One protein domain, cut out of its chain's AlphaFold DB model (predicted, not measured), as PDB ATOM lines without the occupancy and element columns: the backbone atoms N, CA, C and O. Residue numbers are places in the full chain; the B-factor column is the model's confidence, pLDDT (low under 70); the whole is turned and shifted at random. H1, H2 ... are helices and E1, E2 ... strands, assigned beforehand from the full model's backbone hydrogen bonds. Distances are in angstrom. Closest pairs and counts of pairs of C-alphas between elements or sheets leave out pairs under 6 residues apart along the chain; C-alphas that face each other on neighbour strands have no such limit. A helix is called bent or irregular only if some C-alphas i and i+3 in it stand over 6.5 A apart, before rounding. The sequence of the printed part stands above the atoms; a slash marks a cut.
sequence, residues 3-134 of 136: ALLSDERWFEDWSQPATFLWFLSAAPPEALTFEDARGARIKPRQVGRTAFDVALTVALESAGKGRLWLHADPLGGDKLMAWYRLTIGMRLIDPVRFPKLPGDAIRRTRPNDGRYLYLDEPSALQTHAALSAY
ATOM      1  N   ALA A   3     186.261  69.034 162.555       76.44
ATOM      2  CA  ALA A   3     187.405  69.692 161.937       76.44
ATOM      3  C   ALA A   3     186.956  70.925 161.155       76.44
ATOM      4  O   ALA A   3     185.920  70.917 160.490       76.44
ATOM      5  N   LEU A   4     187.769  71.972 161.238       82.81
ATOM      6  CA  LEU A   4     187.583  73.227 160.523       82.81
ATOM      7  C   LEU A   4     188.772  73.434 159.593       82.81
ATOM      8  O   LEU A   4     189.916  73.236 159.996       82.81
ATOM      9  N   LEU A   5     188.488  73.838 158.362       84.69
ATOM     10  CA  LEU A   5     189.483  74.295 157.398       84.69
ATOM     11  C   LEU A   5     189.206  75.775 157.129       84.69
ATOM     12  O   LEU A   5     188.239  76.091 156.441       84.69
ATOM     13  N   SER A   6     190.003  76.666 157.717       76.44
ATOM     14  CA  SER A   6     189.719  78.112 157.779       76.44
ATOM     15  C   SER A   6     190.087  78.910 156.518       76.44
ATOM     16  O   SER A   6     189.712  80.073 156.428       76.44
ATOM     17  N   ASP A   7     190.745  78.281 155.539       80.50
ATOM     18  CA  ASP A   7     191.229  78.913 154.297       80.50
ATOM     19  C   ASP A   7     190.725  78.188 153.039       80.50
ATOM     20  O   ASP A   7     191.412  78.066 152.022       80.50
ATOM     21  N   GLU A   8     189.514  77.650 153.116       87.44
ATOM     22  CA  GLU A   8     188.858  77.077 151.950       87.44
ATOM     23  C   GLU A   8     188.320  78.173 151.032       87.44
ATOM     24  O   GLU A   8     188.154  79.331 151.414       87.44
ATOM     25  N   ARG A   9     188.058  77.810 149.779       91.19
ATOM     26  CA  ARG A   9     187.540  78.762 148.791       91.19
ATOM     27  C   ARG A   9     186.026  78.813 148.844       91.19
ATOM     28  O   ARG A   9     185.371  77.780 148.972       91.19
ATOM     29  N   TRP A  10     185.457  79.997 148.677       93.44
ATOM     30  CA  TRP A  10     184.016  80.155 148.567       93.44
ATOM     31  C   TRP A  10     183.486  79.576 147.252       93.44
ATOM     32  O   TRP A  10     184.114  79.693 146.200       93.44
ATOM     33  N   PHE A  11     182.319  78.931 147.293       92.56
ATOM     34  CA  PHE A  11     181.798  78.209 146.130       92.56
ATOM     35  C   PHE A  11     181.239  79.128 145.034       92.56
ATOM     36  O   PHE A  11     181.300  78.753 143.863       92.56
ATOM     37  N   GLU A  12     180.722  80.311 145.390       92.44
ATOM     38  CA  GLU A  12     180.221  81.289 144.407       92.44
ATOM     39  C   GLU A  12     181.349  82.131 143.796       92.44
ATOM     40  O   GLU A  12     181.247  82.536 142.642       92.44
ATOM     41  N   ASP A  13     182.427  82.363 144.548       92.25
ATOM     42  CA  ASP A  13     183.612  83.107 144.115       92.25
ATOM     43  C   ASP A  13     184.864  82.487 144.738       92.25
ATOM     44  O   ASP A  13     185.168  82.690 145.910       92.25
ATOM     45  N   TRP A  14     185.625  81.745 143.939       91.06
ATOM     46  CA  TRP A  14     186.740  80.938 144.435       91.06
ATOM     47  C   TRP A  14     187.945  81.773 144.888       91.06
ATOM     48  O   TRP A  14     188.902  81.206 145.416       91.06
ATOM     49  N   SER A  15     187.926  83.089 144.657       89.56
ATOM     50  CA  SER A  15     188.926  84.018 145.189       89.56
ATOM     51  C   SER A  15     188.653  84.416 146.641       89.56
ATOM     52  O   SER A  15     189.565  84.869 147.333       89.56
ATOM     53  N   GLN A  16     187.418  84.233 147.114       91.50
ATOM     54  CA  GLN A  16     187.018  84.591 148.467       91.50
ATOM     55  C   GLN A  16     187.304  83.443 149.442       91.50
ATOM     56  O   GLN A  16     187.052  82.279 149.111       91.50
ATOM     57  N   PRO A  17     187.777  83.748 150.660       91.75
ATOM     58  CA  PRO A  17     187.963  82.752 151.704       91.75
ATOM     59  C   PRO A  17     186.627  82.322 152.325       91.75
ATOM     60  O   PRO A  17     185.652  83.082 152.365       91.75
ATOM     61  N   ALA A  18     186.610  81.102 152.849       89.12
ATOM     62  CA  ALA A  18     185.526  80.505 153.610       89.12
ATOM     63  C   ALA A  18     186.075  79.456 154.587       89.12
ATOM     64  O   ALA A  18     187.118  78.847 154.358       89.12
ATOM     65  N   THR A  19     185.324  79.185 155.653       90.06
ATOM     66  CA  THR A  19     185.600  78.054 156.541       90.06
ATOM     67  C   THR A  19     184.811  76.833 156.087       90.06
ATOM     68  O   THR A  19     183.581  76.868 156.028       90.06
ATOM     69  N   PHE A  20     185.488  75.724 155.796       84.62
ATOM     70  CA  PHE A  20     184.810  74.450 155.574       84.62
ATOM     71  C   PHE A  20     184.726  73.650 156.875       84.62
ATOM     72  O   PHE A  20     185.729  73.407 157.548       84.62
ATOM     73  N   LEU A  21     183.516  73.208 157.205       82.50
ATOM     74  CA  LEU A  21     183.212  72.415 158.386       82.50
ATOM     75  C   LEU A  21     183.112  70.926 158.018       82.50
ATOM     76  O   LEU A  21     182.186  70.500 157.326       82.50
ATOM     77  N   TRP A  22     184.044  70.123 158.534       74.69
ATOM     78  CA  TRP A  22     183.993  68.661 158.506       74.69
ATOM     79  C   TRP A  22     183.461  68.130 159.837       74.69
ATOM     80  O   TRP A  22     184.057  68.335 160.897       74.69
ATOM     81  N   PHE A  23     182.373  67.364 159.791       68.44
ATOM     82  CA  PHE A  23     181.965  66.558 160.937       68.44
ATOM     83  C   PHE A  23     182.705  65.217 160.872       68.44
ATOM     84  O   PHE A  23     182.379  64.368 160.051       68.44
ATOM     85  N   LEU A  24     183.743  65.042 161.692       54.94
ATOM     86  CA  LEU A  24     184.643  63.886 161.582       54.94
ATOM     87  C   LEU A  24     184.092  62.618 162.235       54.94
ATOM     88  O   LEU A  24     184.452  61.521 161.823       54.94
ATOM     89  N   SER A  25     183.237  62.747 163.250       55.72
ATOM     90  CA  SER A  25     182.491  61.618 163.818       55.72
ATOM     91  C   SER A  25     181.486  62.085 164.863       55.72
ATOM     92  O   SER A  25     181.744  63.038 165.615       55.72
ATOM     93  N   ALA A  26     180.371  61.361 164.981       62.16
ATOM     94  CA  ALA A  26     179.633  61.336 166.235       62.16
ATOM     95  C   ALA A  26     180.560  60.724 167.294       62.16
ATOM     96  O   ALA A  26     181.180  59.690 167.049       62.16
ATOM     97  N   ALA A  27     180.704  61.381 168.446       61.75
ATOM     98  CA  ALA A  27     181.414  60.762 169.558       61.75
ATOM     99  C   ALA A  27     180.744  59.408 169.888       61.75
ATOM    100  O   ALA A  27     179.524  59.296 169.696       61.75
ATOM    101  N   PRO A  28     181.502  58.390 170.346       67.94
ATOM    102  CA  PRO A  28     180.921  57.115 170.755       67.94
ATOM    103  C   PRO A  28     179.732  57.351 171.697       67.94
ATOM    104  O   PRO A  28     179.787  58.297 172.493       67.94
ATOM    105  N   PRO A  29     178.644  56.563 171.623       69.38
ATOM    106  CA  PRO A  29     177.471  56.766 172.474       69.38
ATOM    107  C   PRO A  29     177.811  56.890 173.966       69.38
ATOM    108  O   PRO A  29     177.189  57.676 174.680       69.38
ATOM    109  N   GLU A  30     178.838  56.170 174.411       72.19
ATOM    110  CA  GLU A  30     179.382  56.177 175.767       72.19
ATOM    111  C   GLU A  30     179.973  57.541 176.147       72.19
ATOM    112  O   GLU A  30     179.798  57.995 177.268       72.19
ATOM    113  N   ALA A  31     180.605  58.240 175.202       70.94
ATOM    114  CA  ALA A  31     181.132  59.591 175.404       70.94
ATOM    115  C   ALA A  31     180.028  60.667 175.412       70.94
ATOM    116  O   ALA A  31     180.269  61.813 175.786       70.94
ATOM    117  N   LEU A  32     178.818  60.309 174.980       71.88
ATOM    118  CA  LEU A  32     177.635  61.168 174.967       71.88
ATOM    119  C   LEU A  32     176.628  60.780 176.052       71.88
ATOM    120  O   LEU A  32     175.508  61.281 176.025       71.88
ATOM    121  N   THR A  33     176.978  59.880 176.969       76.44
ATOM    122  CA  THR A  33     176.078  59.434 178.033       76.44
ATOM    123  C   THR A  33     176.816  59.481 179.361       76.44
ATOM    124  O   THR A  33     177.839  58.825 179.511       76.44
ATOM    125  N   PHE A  34     176.300  60.227 180.331       81.06
ATOM    126  CA  PHE A  34     176.863  60.295 181.682       81.06
ATOM    127  C   PHE A  34     175.782  60.005 182.723       81.06
ATOM    128  O   PHE A  34     174.593  60.140 182.432       81.06
ATOM    129  N   GLU A  35     176.180  59.573 183.916       85.69
ATOM    130  CA  GLU A  35     175.262  59.423 185.047       85.69
ATOM    131  C   GLU A  35     175.175  60.739 185.817       85.69
ATOM    132  O   GLU A  35     176.194  61.363 186.118       85.69
ATOM    133  N   ASP A  36     173.956  61.186 186.113       83.88
ATOM    134  CA  ASP A  36     173.758  62.307 187.026       83.88
ATOM    135  C   ASP A  36     173.954  61.890 188.491       83.88
ATOM    136  O   ASP A  36     174.172  60.723 188.817       83.88
ATOM    137  N   ALA A  37     173.830  62.850 189.410       84.50
ATOM    138  CA  ALA A  37     173.965  62.602 190.846       84.50
ATOM    139  C   ALA A  37     172.935  61.601 191.420       84.50
ATOM    140  O   ALA A  37     173.046  61.211 192.579       84.50
ATOM    141  N   ARG A  38     171.918  61.207 190.642       88.88
ATOM    142  CA  ARG A  38     170.867  60.248 191.013       88.88
ATOM    143  C   ARG A  38     171.047  58.894 190.314       88.88
ATOM    144  O   ARG A  38     170.191  58.028 190.472       88.88
ATOM    145  N   GLY A  39     172.128  58.708 189.552       85.44
ATOM    146  CA  GLY A  39     172.402  57.487 188.791       85.44
ATOM    147  C   GLY A  39     171.575  57.356 187.508       85.44
ATOM    148  O   GLY A  39     171.526  56.279 186.915       85.44
ATOM    149  N   ALA A  40     170.900  58.418 187.056       85.69
ATOM    150  CA  ALA A  40     170.172  58.390 185.796       85.69
ATOM    151  C   ALA A  40     171.130  58.633 184.624       85.69
ATOM    152  O   ALA A  40     171.905  59.590 184.625       85.69
ATOM    153  N   ARG A  41     171.039  57.799 183.580       81.75
ATOM    154  CA  ARG A  41     171.773  58.017 182.326       81.75
ATOM    155  C   ARG A  41     171.197  59.212 181.570       81.75
ATOM    156  O   ARG A  41     170.079  59.154 181.058       81.75
ATOM    157  N   ILE A  42     171.993  60.267 181.446       78.62
ATOM    158  CA  ILE A  42     171.679  61.485 180.706       78.62
ATOM    159  C   ILE A  42     172.488  61.528 179.413       78.62
ATOM    160  O   ILE A  42     173.695  61.301 179.400       78.62
ATOM    161  N   LYS A  43     171.813  61.897 178.322       73.69
ATOM    162  CA  LYS A  43     172.446  62.283 177.062       73.69
ATOM    163  C   LYS A  43     172.396  63.807 176.931       73.69
ATOM    164  O   LYS A  43     171.281  64.342 176.898       73.69
ATOM    165  N   PRO A  44     173.536  64.524 176.847       68.44
ATOM    166  CA  PRO A  44     173.516  65.968 176.712       68.44
ATOM    167  C   PRO A  44     172.757  66.342 175.443       68.44
ATOM    168  O   PRO A  44     173.070  65.912 174.327       68.44
ATOM    169  N   ARG A  45     171.712  67.144 175.624       65.69
ATOM    170  CA  ARG A  45     170.988  67.749 174.512       65.69
ATOM    171  C   ARG A  45     171.888  68.861 173.967       65.69
ATOM    172  O   ARG A  45     172.602  69.497 174.728       65.69
ATOM    173  N   GLN A  46     171.837  69.110 172.661       75.75
ATOM    174  CA  GLN A  46     172.498  70.256 172.010       75.75
ATOM    175  C   GLN A  46     174.010  70.164 171.727       75.75
ATOM    176  O   GLN A  46     174.536  71.118 171.171       75.75
ATOM    177  N   VAL A  47     174.698  69.033 171.950       79.00
ATOM    178  CA  VAL A  47     176.139  68.904 171.603       79.00
ATOM    179  C   VAL A  47     176.431  69.323 170.158       79.00
ATOM    180  O   VAL A  47     177.362  70.080 169.910       79.00
ATOM    181  N   GLY A  48     175.605  68.889 169.200       78.88
ATOM    182  CA  GLY A  48     175.752  69.292 167.798       78.88
ATOM    183  C   GLY A  48     175.562  70.797 167.577       78.88
ATOM    184  O   GLY A  48     176.265  71.384 166.762       78.88
ATOM    185  N   ARG A  49     174.665  71.433 168.339       84.00
ATOM    186  CA  ARG A  49     174.411  72.877 168.272       84.00
ATOM    187  C   ARG A  49     175.584  73.670 168.844       84.00
ATOM    188  O   ARG A  49     176.063  74.569 168.172       84.00
ATOM    189  N   THR A  50     176.099  73.283 170.013       83.38
ATOM    190  CA  THR A  50     177.303  73.884 170.613       83.38
ATOM    191  C   THR A  50     178.509  73.746 169.691       83.38
ATOM    192  O   THR A  50     179.266  74.687 169.492       83.38
ATOM    193  N   ALA A  51     178.686  72.570 169.094       84.62
ATOM    194  CA  ALA A  51     179.820  72.317 168.224       84.62
ATOM    195  C   ALA A  51     179.717  73.124 166.910       84.62
ATOM    196  O   ALA A  51     180.719  73.661 166.437       84.62
ATOM    197  N   PHE A  52     178.506  73.284 166.363       87.88
ATOM    198  CA  PHE A  52     178.253  74.191 165.242       87.88
ATOM    199  C   PHE A  52     178.513  75.656 165.610       87.88
ATOM    200  O   PHE A  52     179.084  76.401 164.825       87.88
ATOM    201  N   ASP A  53     178.125  76.070 166.809       88.94
ATOM    202  CA  ASP A  53     178.315  77.438 167.277       88.94
ATOM    203  C   ASP A  53     179.788  77.829 167.425       88.94
ATOM    204  O   ASP A  53     180.203  78.907 166.999       88.94
ATOM    205  N   VAL A  54     180.607  76.912 167.946       88.62
ATOM    206  CA  VAL A  54     182.065  77.074 167.961       88.62
ATOM    207  C   VAL A  54     182.594  77.211 166.533       88.62
ATOM    208  O   VAL A  54     183.366  78.125 166.257       88.62
ATOM    209  N   ALA A  55     182.145  76.357 165.606       89.44
ATOM    210  CA  ALA A  55     182.549  76.432 164.201       89.44
ATOM    211  C   ALA A  55     182.179  77.770 163.547       89.44
ATOM    212  O   ALA A  55     183.000  78.366 162.852       89.44
ATOM    213  N   LEU A  56     180.961  78.256 163.793       91.94
ATOM    214  CA  LEU A  56     180.478  79.526 163.271       91.94
ATOM    215  C   LEU A  56     181.247  80.710 163.859       91.94
ATOM    216  O   LEU A  56     181.612  81.623 163.127       91.94
ATOM    217  N   THR A  57     181.529  80.677 165.162       91.88
ATOM    218  CA  THR A  57     182.326  81.711 165.837       91.88
ATOM    219  C   THR A  57     183.734  81.767 165.252       91.88
ATOM    220  O   THR A  57     184.192  82.833 164.863       91.88
ATOM    221  N   VAL A  58     184.392  80.616 165.077       90.88
ATOM    222  CA  VAL A  58     185.704  80.554 164.412       90.88
ATOM    223  C   VAL A  58     185.627  81.085 162.977       90.88
ATOM    224  O   VAL A  58     186.516  81.814 162.550       90.88
ATOM    225  N   ALA A  59     184.567  80.763 162.230       92.06
ATOM    226  CA  ALA A  59     184.398  81.257 160.867       92.06
ATOM    227  C   ALA A  59     184.204  82.782 160.807       92.06
ATOM    228  O   ALA A  59     184.732  83.418 159.892       92.06
ATOM    229  N   LEU A  60     183.476  83.369 161.761       94.12
ATOM    230  CA  LEU A  60     183.274  84.819 161.875       94.12
ATOM    231  C   LEU A  60     184.578  85.564 162.173       94.12
ATOM    232  O   LEU A  60     184.821  86.606 161.573       94.12
ATOM    233  N   GLU A  61     185.433  84.985 163.016       92.69
ATOM    234  CA  GLU A  61     186.753  85.536 163.353       92.69
ATOM    235  C   GLU A  61     187.834  85.225 162.294       92.69
ATOM    236  O   GLU A  61     188.967  85.697 162.387       92.69
ATOM    237  N   SER A  62     187.509  84.426 161.272       89.56
ATOM    238  CA  SER A  62     188.424  84.085 160.176       89.56
ATOM    239  C   SER A  62     188.368  85.096 159.024       89.56
ATOM    240  O   SER A  62     187.430  85.888 158.897       89.56
ATOM    241  N   ALA A  63     189.319  84.998 158.089       87.69
ATOM    242  CA  ALA A  63     189.310  85.787 156.853       87.69
ATOM    243  C   ALA A  63     188.019  85.608 156.025       87.69
ATOM    244  O   ALA A  63     187.652  86.499 155.259       87.69
ATOM    245  N   GLY A  64     187.316  84.481 156.205       85.88
ATOM    246  CA  GLY A  64     186.039  84.176 155.565       85.88
ATOM    247  C   GLY A  64     184.845  84.991 156.065       85.88
ATOM    248  O   GLY A  64     183.783  84.881 155.457       85.88
ATOM    249  N   LYS A  65     184.981  85.790 157.138       91.75
ATOM    250  CA  LYS A  65     183.920  86.672 157.677       91.75
ATOM    251  C   LYS A  65     182.580  85.957 157.906       91.75
ATOM    252  O   LYS A  65     181.507  86.488 157.631       91.75
ATOM    253  N   GLY A  66     182.637  84.712 158.367       91.75
ATOM    254  CA  GLY A  66     181.456  83.884 158.609       91.75
ATOM    255  C   GLY A  66     180.973  83.072 157.410       91.75
ATOM    256  O   GLY A  66     180.099  82.228 157.600       91.75
ATOM    257  N   ARG A  67     181.550  83.230 156.206       95.06
ATOM    258  CA  ARG A  67     181.299  82.293 155.099       95.06
ATOM    259  C   ARG A  67     181.691  80.894 155.540       95.06
ATOM    260  O   ARG A  67     182.867  80.605 155.770       95.06
ATOM    261  N   LEU A  68     180.694  80.029 155.648       93.69
ATOM    262  CA  LEU A  68     180.856  78.674 156.135       93.69
ATOM    263  C   LEU A  68     180.089  77.722 155.239       93.69
ATOM    264  O   LEU A  68     178.970  77.999 154.824       93.69
ATOM    265  N   TRP A  69     180.679  76.572 154.964       93.12
ATOM    266  CA  TRP A  69     180.039  75.514 154.205       93.12
ATOM    267  C   TRP A  69     180.450  74.151 154.743       93.12
ATOM    268  O   TRP A  69     181.511  74.003 155.344       93.12
ATOM    269  N   LEU A  70     179.572  73.166 154.600       92.50
ATOM    270  CA  LEU A  70     179.767  71.825 155.140       92.50
ATOM    271  C   LEU A  70     179.240  70.774 154.178       92.50
ATOM    272  O   LEU A  70     178.358  71.057 153.367       92.50
ATOM    273  N   HIS A  71     179.742  69.552 154.317       91.94
ATOM    274  CA  HIS A  71     179.198  68.366 153.660       91.94
ATOM    275  C   HIS A  71     178.500  67.490 154.695       91.94
ATOM    276  O   HIS A  71     179.128  67.041 155.654       91.94
ATOM    277  N   ALA A  72     177.193  67.281 154.538       89.81
ATOM    278  CA  ALA A  72     176.426  66.476 155.477       89.81
ATOM    279  C   ALA A  72     176.718  64.976 155.302       89.81
ATOM    280  O   ALA A  72     176.761  64.453 154.183       89.81
ATOM    281  N   ASP A  73     176.872  64.278 156.429       87.31
ATOM    282  CA  ASP A  73     177.100  62.833 156.460       87.31
ATOM    283  C   ASP A  73     175.915  62.086 155.806       87.31
ATOM    284  O   ASP A  73     174.763  62.331 156.187       87.31
ATOM    285  N   PRO A  74     176.159  61.168 154.843       87.06
ATOM    286  CA  PRO A  74     175.096  60.363 154.230       87.06
ATOM    287  C   PRO A  74     174.225  59.623 155.247       87.06
ATOM    288  O   PRO A  74     173.019  59.502 155.044       87.06
ATOM    289  N   LEU A  75     174.819  59.130 156.335       85.69
ATOM    290  CA  LEU A  75     174.135  58.336 157.355       85.69
ATOM    291  C   LEU A  75     173.139  59.165 158.171       85.69
ATOM    292  O   LEU A  75     172.223  58.610 158.776       85.69
ATOM    293  N   GLY A  76     173.290  60.493 158.181       81.88
ATOM    294  CA  GLY A  76     172.344  61.395 158.833       81.88
ATOM    295  C   GLY A  76     171.004  61.520 158.100       81.88
ATOM    296  O   GLY A  76     169.996  61.860 158.729       81.88
ATOM    297  N   GLY A  77     170.991  61.239 156.791       87.50
ATOM    298  CA  GLY A  77     169.808  61.294 155.932       87.50
ATOM    299  C   GLY A  77     169.010  62.601 156.044       87.50
ATOM    300  O   GLY A  77     169.527  63.662 156.405       87.50
ATOM    301  N   ASP A  78     167.707  62.508 155.782       89.31
ATOM    302  CA  ASP A  78     166.807  63.668 155.746       89.31
ATOM    303  C   ASP A  78     166.689  64.388 157.089       89.31
ATOM    304  O   ASP A  78     166.513  65.603 157.125       89.31
ATOM    305  N   LYS A  79     166.819  63.665 158.209       87.88
ATOM    306  CA  LYS A  79     166.739  64.265 159.548       87.88
ATOM    307  C   LYS A  79     167.891  65.233 159.791       87.88
ATOM    308  O   LYS A  79     167.666  66.323 160.312       87.88
ATOM    309  N   LEU A  80     169.109  64.853 159.404       87.12
ATOM    310  CA  LEU A  80     170.276  65.721 159.535       87.12
ATOM    311  C   LEU A  80     170.173  66.927 158.592       87.12
ATOM    312  O   LEU A  80     170.419  68.058 159.008       87.12
ATOM    313  N   MET A  81     169.738  66.700 157.351       91.31
ATOM    314  CA  MET A  81     169.506  67.778 156.383       91.31
ATOM    315  C   MET A  81     168.444  68.769 156.873       91.31
ATOM    316  O   MET A  81     168.642  69.982 156.795       91.31
ATOM    317  N   ALA A  82     167.330  68.270 157.415       91.38
ATOM    318  CA  ALA A  82     166.275  69.091 157.994       91.38
ATOM    319  C   ALA A  82     166.783  69.885 159.201       91.38
ATOM    320  O   ALA A  82     166.457  71.061 159.324       91.38
ATOM    321  N   TRP A  83     167.620  69.291 160.053       89.56
ATOM    322  CA  TRP A  83     168.224  70.005 161.174       89.56
ATOM    323  C   TRP A  83     169.090  71.184 160.707       89.56
ATOM    324  O   TRP A  83     168.869  72.314 161.144       89.56
ATOM    325  N   TYR A  84     170.005  70.973 159.755       91.44
ATOM    326  CA  TYR A  84     170.823  72.070 159.226       91.44
ATOM    327  C   TYR A  84     169.979  73.173 158.576       91.44
ATOM    328  O   TYR A  84     170.229  74.357 158.791       91.44
ATOM    329  N   ARG A  85     168.952  72.808 157.804       93.25
ATOM    330  CA  ARG A  85     168.143  73.784 157.061       93.25
ATOM    331  C   ARG A  85     167.137  74.526 157.932       93.25
ATOM    332  O   ARG A  85     167.005  75.735 157.811       93.25
ATOM    333  N   LEU A  86     166.417  73.803 158.783       91.06
ATOM    334  CA  LEU A  86     165.271  74.330 159.525       91.06
ATOM    335  C   LEU A  86     165.647  74.799 160.929       91.06
ATOM    336  O   LEU A  86     165.020  75.715 161.446       91.06
ATOM    337  N   THR A  87     166.637  74.168 161.566       86.44
ATOM    338  CA  THR A  87     167.064  74.534 162.927       86.44
ATOM    339  C   THR A  87     168.236  75.507 162.917       86.44
ATOM    340  O   THR A  87     168.242  76.446 163.704       86.44
ATOM    341  N   ILE A  88     169.225  75.288 162.047       89.06
ATOM    342  CA  ILE A  88     170.418  76.146 161.970       89.06
ATOM    343  C   ILE A  88     170.250  77.288 160.953       89.06
ATOM    344  O   ILE A  88     170.849  78.349 161.118       89.06
ATOM    345  N   GLY A  89     169.408  77.102 159.930       91.38
ATOM    346  CA  GLY A  89     169.159  78.106 158.890       91.38
ATOM    347  C   GLY A  89     170.123  78.031 157.703       91.38
ATOM    348  O   GLY A  89     170.219  78.978 156.926       91.38
ATOM    349  N   MET A  90     170.848  76.922 157.538       94.75
ATOM    350  CA  MET A  90     171.760  76.754 156.407       94.75
ATOM    351  C   MET A  90     171.003  76.535 155.097       94.75
ATOM    352  O   MET A  90     169.963  75.870 155.045       94.75
ATOM    353  N   ARG A  91     171.575  77.025 153.999       96.50
ATOM    354  CA  ARG A  91     171.028  76.823 152.655       96.50
ATOM    355  C   ARG A  91     171.740  75.688 151.944       96.50
ATOM    356  O   ARG A  91     172.930  75.480 152.132       96.50
ATOM    357  N   LEU A  92     171.001  74.953 151.118       96.38
ATOM    358  CA  LEU A  92     171.572  73.932 150.246       96.38
ATOM    359  C   LEU A  92     172.348  74.609 149.111       96.38
ATOM    360  O   LEU A  92     171.836  75.549 148.499       96.38
ATOM    361  N   ILE A  93     173.543  74.116 148.802       96.19
ATOM    362  CA  ILE A  93     174.237  74.480 147.569       96.19
ATOM    363  C   ILE A  93     173.606  73.666 146.443       96.19
ATOM    364  O   ILE A  93     173.791  72.452 146.371       96.19
ATOM    365  N   ASP A  94     172.845  74.337 145.580       96.25
ATOM    366  CA  ASP A  94     172.128  73.707 144.472       96.25
ATOM    367  C   ASP A  94     173.099  72.933 143.551       96.25
ATOM    368  O   ASP A  94     173.970  73.554 142.932       96.25
ATOM    369  N   PRO A  95     172.972  71.595 143.439       96.38
ATOM    370  CA  PRO A  95     173.857  70.780 142.611       96.38
ATOM    371  C   PRO A  95     173.657  70.991 141.106       96.38
ATOM    372  O   PRO A  95     174.567  70.697 140.335       96.38
ATOM    373  N   VAL A  96     172.510  71.521 140.670       96.31
ATOM    374  CA  VAL A  96     172.263  71.863 139.262       96.31
ATOM    375  C   VAL A  96     172.998  73.151 138.904       96.31
ATOM    376  O   VAL A  96     173.670  73.218 137.876       96.31
ATOM    377  N   ARG A  97     172.912  74.166 139.771       95.81
ATOM    378  CA  ARG A  97     173.594  75.452 139.563       95.81
ATOM    379  C   ARG A  97     175.102  75.363 139.808       95.81
ATOM    380  O   ARG A  97     175.872  76.008 139.102       95.81
ATOM    381  N   PHE A  98     175.519  74.559 140.784       95.19
ATOM    382  CA  PHE A  98     176.912  74.373 141.185       95.19
ATOM    383  C   PHE A  98     177.272  72.879 141.207       95.19
ATOM    384  O   PHE A  98     177.402  72.291 142.284       95.19
ATOM    385  N   PRO A  99     177.459  72.240 140.036       94.19
ATOM    386  CA  PRO A  99     177.750  70.803 139.947       94.19
ATOM    387  C   PRO A  99     179.158  70.436 140.436       94.19
ATOM    388  O   PRO A  99     179.438  69.280 140.764       94.19
ATOM    389  N   LYS A 100     180.067  71.416 140.482       93.62
ATOM    390  CA  LYS A 100     181.432  71.280 140.992       93.62
ATOM    391  C   LYS A 100     181.710  72.381 142.002       93.62
ATOM    392  O   LYS A 100     181.343  73.532 141.789       93.62
ATOM    393  N   LEU A 101     182.405  72.010 143.063       92.44
ATOM    394  CA  LEU A 101     182.783  72.875 144.168       92.44
ATOM    395  C   LEU A 101     184.311  72.954 144.272       92.44
ATOM    396  O   LEU A 101     184.987  72.006 143.850       92.44
ATOM    397  N   PRO A 102     184.868  74.035 144.844       88.25
ATOM    398  CA  PRO A 102     186.295  74.108 145.145       88.25
ATOM    399  C   PRO A 102     186.766  72.883 145.925       88.25
ATOM    400  O   PRO A 102     186.102  72.473 146.872       88.25
ATOM    401  N   GLY A 103     187.876  72.264 145.530       75.94
ATOM    402  CA  GLY A 103     188.480  71.144 146.256       75.94
ATOM    403  C   GLY A 103     189.877  71.479 146.781       75.94
ATOM    404  O   GLY A 103     190.362  72.594 146.597       75.94
ATOM    405  N   ASP A 104     190.496  70.512 147.456       69.62
ATOM    406  CA  ASP A 104     191.842  70.651 148.016       69.62
ATOM    407  C   ASP A 104     192.944  70.728 146.933       69.62
ATOM    408  O   ASP A 104     192.697  70.672 145.725       69.62
ATOM    409  N   ALA A 105     194.202  70.850 147.363       65.88
ATOM    410  CA  ALA A 105     195.352  70.954 146.461       65.88
ATOM    411  C   ALA A 105     195.505  69.755 145.498       65.88
ATOM    412  O   ALA A 105     196.082  69.905 144.421       65.88
ATOM    413  N   ILE A 106     194.988  68.579 145.865       70.00
ATOM    414  CA  ILE A 106     195.054  67.354 145.060       70.00
ATOM    415  C   ILE A 106     193.851  67.302 144.110       70.00
ATOM    416  O   ILE A 106     193.986  67.038 142.912       70.00
ATOM    417  N   ARG A 107     192.657  67.582 144.627       67.94
ATOM    418  CA  ARG A 107     191.398  67.613 143.891       67.94
ATOM    419  C   ARG A 107     191.045  69.055 143.571       67.94
ATOM    420  O   ARG A 107     190.339  69.695 144.331       67.94
ATOM    421  N   ARG A 108     191.412  69.530 142.374       76.75
ATOM    422  CA  ARG A 108     191.048  70.884 141.894       76.75
ATOM    423  C   ARG A 108     189.563  71.228 142.085       76.75
ATOM    424  O   ARG A 108     189.233  72.393 142.277       76.75
ATOM    425  N   THR A 109     188.683  70.223 142.011       88.12
ATOM    426  CA  THR A 109     187.240  70.347 142.252       88.12
ATOM    427  C   THR A 109     186.670  69.094 142.911       88.12
ATOM    428  O   THR A 109     187.112  67.989 142.585       88.12
ATOM    429  N   ARG A 110     185.624  69.237 143.733       89.62
ATOM    430  CA  ARG A 110     184.808  68.128 144.263       89.62
ATOM    431  C   ARG A 110     183.394  68.145 143.649       89.62
ATOM    432  O   ARG A 110     182.879  69.233 143.389       89.62
ATOM    433  N   PRO A 111     182.771  66.987 143.368       92.62
ATOM    434  CA  PRO A 111     181.400  66.949 142.865       92.62
ATOM    435  C   PRO A 111     180.420  67.397 143.951       92.62
ATOM    436  O   PRO A 111     180.573  67.027 145.118       92.62
ATOM    437  N   ASN A 112     179.409  68.171 143.563       94.81
ATOM    438  CA  ASN A 112     178.292  68.476 144.447       94.81
ATOM    439  C   ASN A 112     177.262  67.346 144.366       94.81
ATOM    440  O   ASN A 112     176.562  67.198 143.369       94.81
ATOM    441  N   ASP A 113     177.176  66.551 145.424       94.44
ATOM    442  CA  ASP A 113     176.260  65.414 145.523       94.44
ATOM    443  C   ASP A 113     174.920  65.764 146.195       94.44
ATOM    444  O   ASP A 113     174.177  64.872 146.603       94.44
ATOM    445  N   GLY A 114     174.612  67.058 146.331       94.94
ATOM    446  CA  GLY A 114     173.361  67.535 146.917       94.94
ATOM    447  C   GLY A 114     173.329  67.515 148.446       94.94
ATOM    448  O   GLY A 114     172.258  67.664 149.028       94.94
ATOM    449  N   ARG A 115     174.475  67.343 149.116       94.00
ATOM    450  CA  ARG A 115     174.582  67.360 150.591       94.00
ATOM    451  C   ARG A 115     175.457  68.488 151.126       94.00
ATOM    452  O   ARG A 115     175.795  68.504 152.309       94.00
ATOM    453  N   TYR A 116     175.849  69.417 150.263       94.44
ATOM    454  CA  TYR A 116     176.623  70.583 150.653       94.44
ATOM    455  C   TYR A 116     175.693  71.713 151.080       94.44
ATOM    456  O   TYR A 116     174.783  72.081 150.339       94.44
ATOM    457  N   LEU A 117     175.917  72.266 152.269       95.50
ATOM    458  CA  LEU A 117     175.154  73.399 152.790       95.50
ATOM    459  C   LEU A 117     176.077  74.562 153.125       95.50
ATOM    460  O   LEU A 117     177.266  74.351 153.348       95.50
ATOM    461  N   TYR A 118     175.527  75.771 153.204       95.81
ATOM    462  CA  TYR A 118     176.296  76.973 153.501       95.81
ATOM    463  C   TYR A 118     175.553  78.029 154.326       95.81
ATOM    464  O   TYR A 118     174.319  78.051 154.394       95.81
ATOM    465  N   LEU A 119     176.353  78.928 154.900       96.31
ATOM    466  CA  LEU A 119     176.010  80.255 155.395       96.31
ATOM    467  C   LEU A 119     176.913  81.267 154.683       96.31
ATOM    468  O   LEU A 119     178.123  81.067 154.586       96.31
ATOM    469  N   ASP A 120     176.321  82.337 154.163       95.62
ATOM    470  CA  ASP A 120     177.062  83.529 153.744       95.62
ATOM    471  C   ASP A 120     177.241  84.483 154.934       95.62
ATOM    472  O   ASP A 120     176.727  84.220 156.020       95.62
ATOM    473  N   GLU A 121     177.965  85.589 154.746       94.88
ATOM    474  CA  GLU A 121     178.252  86.535 155.839       94.88
ATOM    475  C   GLU A 121     176.968  87.038 156.545       94.88
ATOM    476  O   GLU A 121     176.908  86.972 157.776       94.88
ATOM    477  N   PRO A 122     175.899  87.466 155.830       95.38
ATOM    478  CA  PRO A 122     174.671  87.906 156.492       95.38
ATOM    479  C   PRO A 122     173.966  86.785 157.265       95.38
ATOM    480  O   PRO A 122     173.564  86.990 158.414       95.38
ATOM    481  N   SER A 123     173.842  85.592 156.668       94.56
ATOM    482  CA  SER A 123     173.196  84.457 157.340       94.56
ATOM    483  C   SER A 123     174.014  83.997 158.547       94.56
ATOM    484  O   SER A 123     173.440  83.626 159.564       94.56
ATOM    485  N   ALA A 124     175.347  84.060 158.476       94.56
ATOM    486  CA  ALA A 124     176.242  83.711 159.573       94.56
ATOM    487  C   ALA A 124     176.028  84.604 160.800       94.56
ATOM    488  O   ALA A 124     175.885  84.090 161.910       94.56
ATOM    489  N   LEU A 125     175.931  85.922 160.611       94.56
ATOM    490  CA  LEU A 125     175.635  86.862 161.695       94.56
ATOM    491  C   LEU A 125     174.248  86.618 162.300       94.56
ATOM    492  O   LEU A 125     174.102  86.587 163.524       94.56
ATOM    493  N   GLN A 126     173.235  86.393 161.457       93.50
ATOM    494  CA  GLN A 126     171.878  86.099 161.918       93.50
ATOM    495  C   GLN A 126     171.827  84.795 162.724       93.50
ATOM    496  O   GLN A 126     171.249  84.760 163.812       93.50
ATOM    497  N   THR A 127     172.453  83.731 162.215       92.00
ATOM    498  CA  THR A 127     172.539  82.444 162.910       92.00
ATOM    499  C   THR A 127     173.300  82.596 164.224       92.00
ATOM    500  O   THR A 127     172.828  82.101 165.241       92.00
ATOM    501  N   HIS A 128     174.422  83.321 164.252       91.75
ATOM    502  CA  HIS A 128     175.189  83.542 165.481       91.75
ATOM    503  C   HIS A 128     174.370  84.282 166.547       91.75
ATOM    504  O   HIS A 128     174.354  83.871 167.704       91.75
ATOM    505  N   ALA A 129     173.614  85.314 166.159       90.25
ATOM    506  CA  ALA A 129     172.710  86.014 167.070       90.25
ATOM    507  C   ALA A 129     171.595  85.094 167.607       90.25
ATOM    508  O   ALA A 129     171.309  85.099 168.803       90.25
ATOM    509  N   ALA A 130     171.003  84.252 166.752       87.50
ATOM    510  CA  ALA A 130     169.990  83.275 167.162       87.50
ATOM    511  C   ALA A 130     170.553  82.170 168.080       87.50
ATOM    512  O   ALA A 130     169.819  81.554 168.859       87.50
ATOM    513  N   LEU A 131     171.855  81.903 167.985       84.94
ATOM    514  CA  LEU A 131     172.581  80.976 168.845       84.94
ATOM    515  C   LEU A 131     172.892  81.585 170.225       84.94
ATOM    516  O   LEU A 131     172.977  80.844 171.195       84.94
ATOM    517  N   SER A 132     172.927  82.909 170.390       80.00
ATOM    518  CA  SER A 132     173.106  83.514 171.722       80.00
ATOM    519  C   SER A 132     172.005  83.128 172.719       80.00
ATOM    520  O   SER A 132     172.302  82.893 173.884       80.00
ATOM    521  N   ALA A 133     170.764  82.945 172.258       72.88
ATOM    522  CA  ALA A 133     169.613  82.643 173.115       72.88
ATOM    523  C   ALA A 133     169.646  81.267 173.815       72.88
ATOM    524  O   ALA A 133     168.816  81.021 174.680       72.88
ATOM    525  N   TYR A 134     170.536  80.342 173.426       69.31
ATOM    526  CA  TYR A 134     170.705  79.070 174.155       69.31
ATOM    527  C   TYR A 134     171.955  79.050 175.047       69.31
ATOM    528  O   TYR A 134     172.166  78.067 175.759       69.31
TER     529      TYR A 134
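What this domain is: This is residues 3 to 134 of the 136 residues of an uncharacterized protein of Methylorubrum populi (UniProt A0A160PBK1). A strongly twisted sheet of four strands, E1, E2, E3 and E6, has helix H2 packed along it, with H3 near its E6 edge and H4 touching H2. From one end of this body a long thin arm sticks out, the loop of residues 33 to 46 beyond the short helix H1; at the other end sits the small hairpin E4 and E5. The printed part has 132 residues with four named helices and six named strands, in the order E1 E2 H1 H2 E3 H3 E4 E5 E6 H4, of the mixed class; the larger sheet, order E1 E2 E3 E6, is mixed and the smaller antiparallel. It is compact, with a radius of gyration of the C-alphas of 16.1 A, and elongated, spanning 54 by 29 by 26 A.

How they stand to each other: E1, residues 3 to 9, and E2, residues 17 to 23, form an antiparallel hairpin, with N 5 and O 20 2.9 A apart. E2 is parallel to E3, residues 68 to 71, with N 21 and O 69 at 2.8 A. E3 is antiparallel to E6, residues 116 to 119, with N 70 and O 117 at 2.9 A. E2, H1 of residues 29 to 32, H2 of residues 47 to 60 and E3 make a strand-helix-strand unit, two parallel neighbour strands with helices between, its crossover right-handed. H2 is over E2 at a height over the sheet of 9.0 A and runs along the strands, at 15 degrees to E2 on the local plane; their closest C-alphas, of Thr 19 and Ala 59, are 5.5 A apart. H1 is not on the sheet. H3, residues 74 to 88, is on it; its closest C-alpha pair with E6 is Tyr 84 and Leu 117, 7.9 A. H4, residues 121 to 132, only grazes the sheet with its residues 121 to 127. H4 and H2 touch at a steep tilt of 43 degrees, opposite ways, the closest C-alphas being those of Asp 53 and Leu 131, 6.9 A. E4, residues 100 to 102, and E5, residues 109 to 111, form an antiparallel hairpin, with N 101 and O 110 at 2.8 A. In H2 and H4 every O i to N i+4 pair is within hydrogen-bond range, in H3 8 of 11; H1 is too short for such a pair.

Where its parts are: E1 begins at C-alpha 3, (187.405, 69.692, 161.937), and measures 16.0 A; E2 measures 19.6 A and H2 20.0 A. H3, 18.2 A long, is irregular, with C-alphas 75 and 78 9.2 A apart. H4 is 17.0 A long and ends at C-alpha 132, (173.106, 83.514, 171.722).

The domain as a whole: The two C-alphas farthest apart, of Ser 15 and Arg 38, are 54.7 A apart. The printed part has no cut. The links H1 to H2 and H3 to E4 are long. The mean pLDDT of the printed part is 86.0; residues 23 to 29, 44 to 45, 104 to 105, 107 and 134 are under 70.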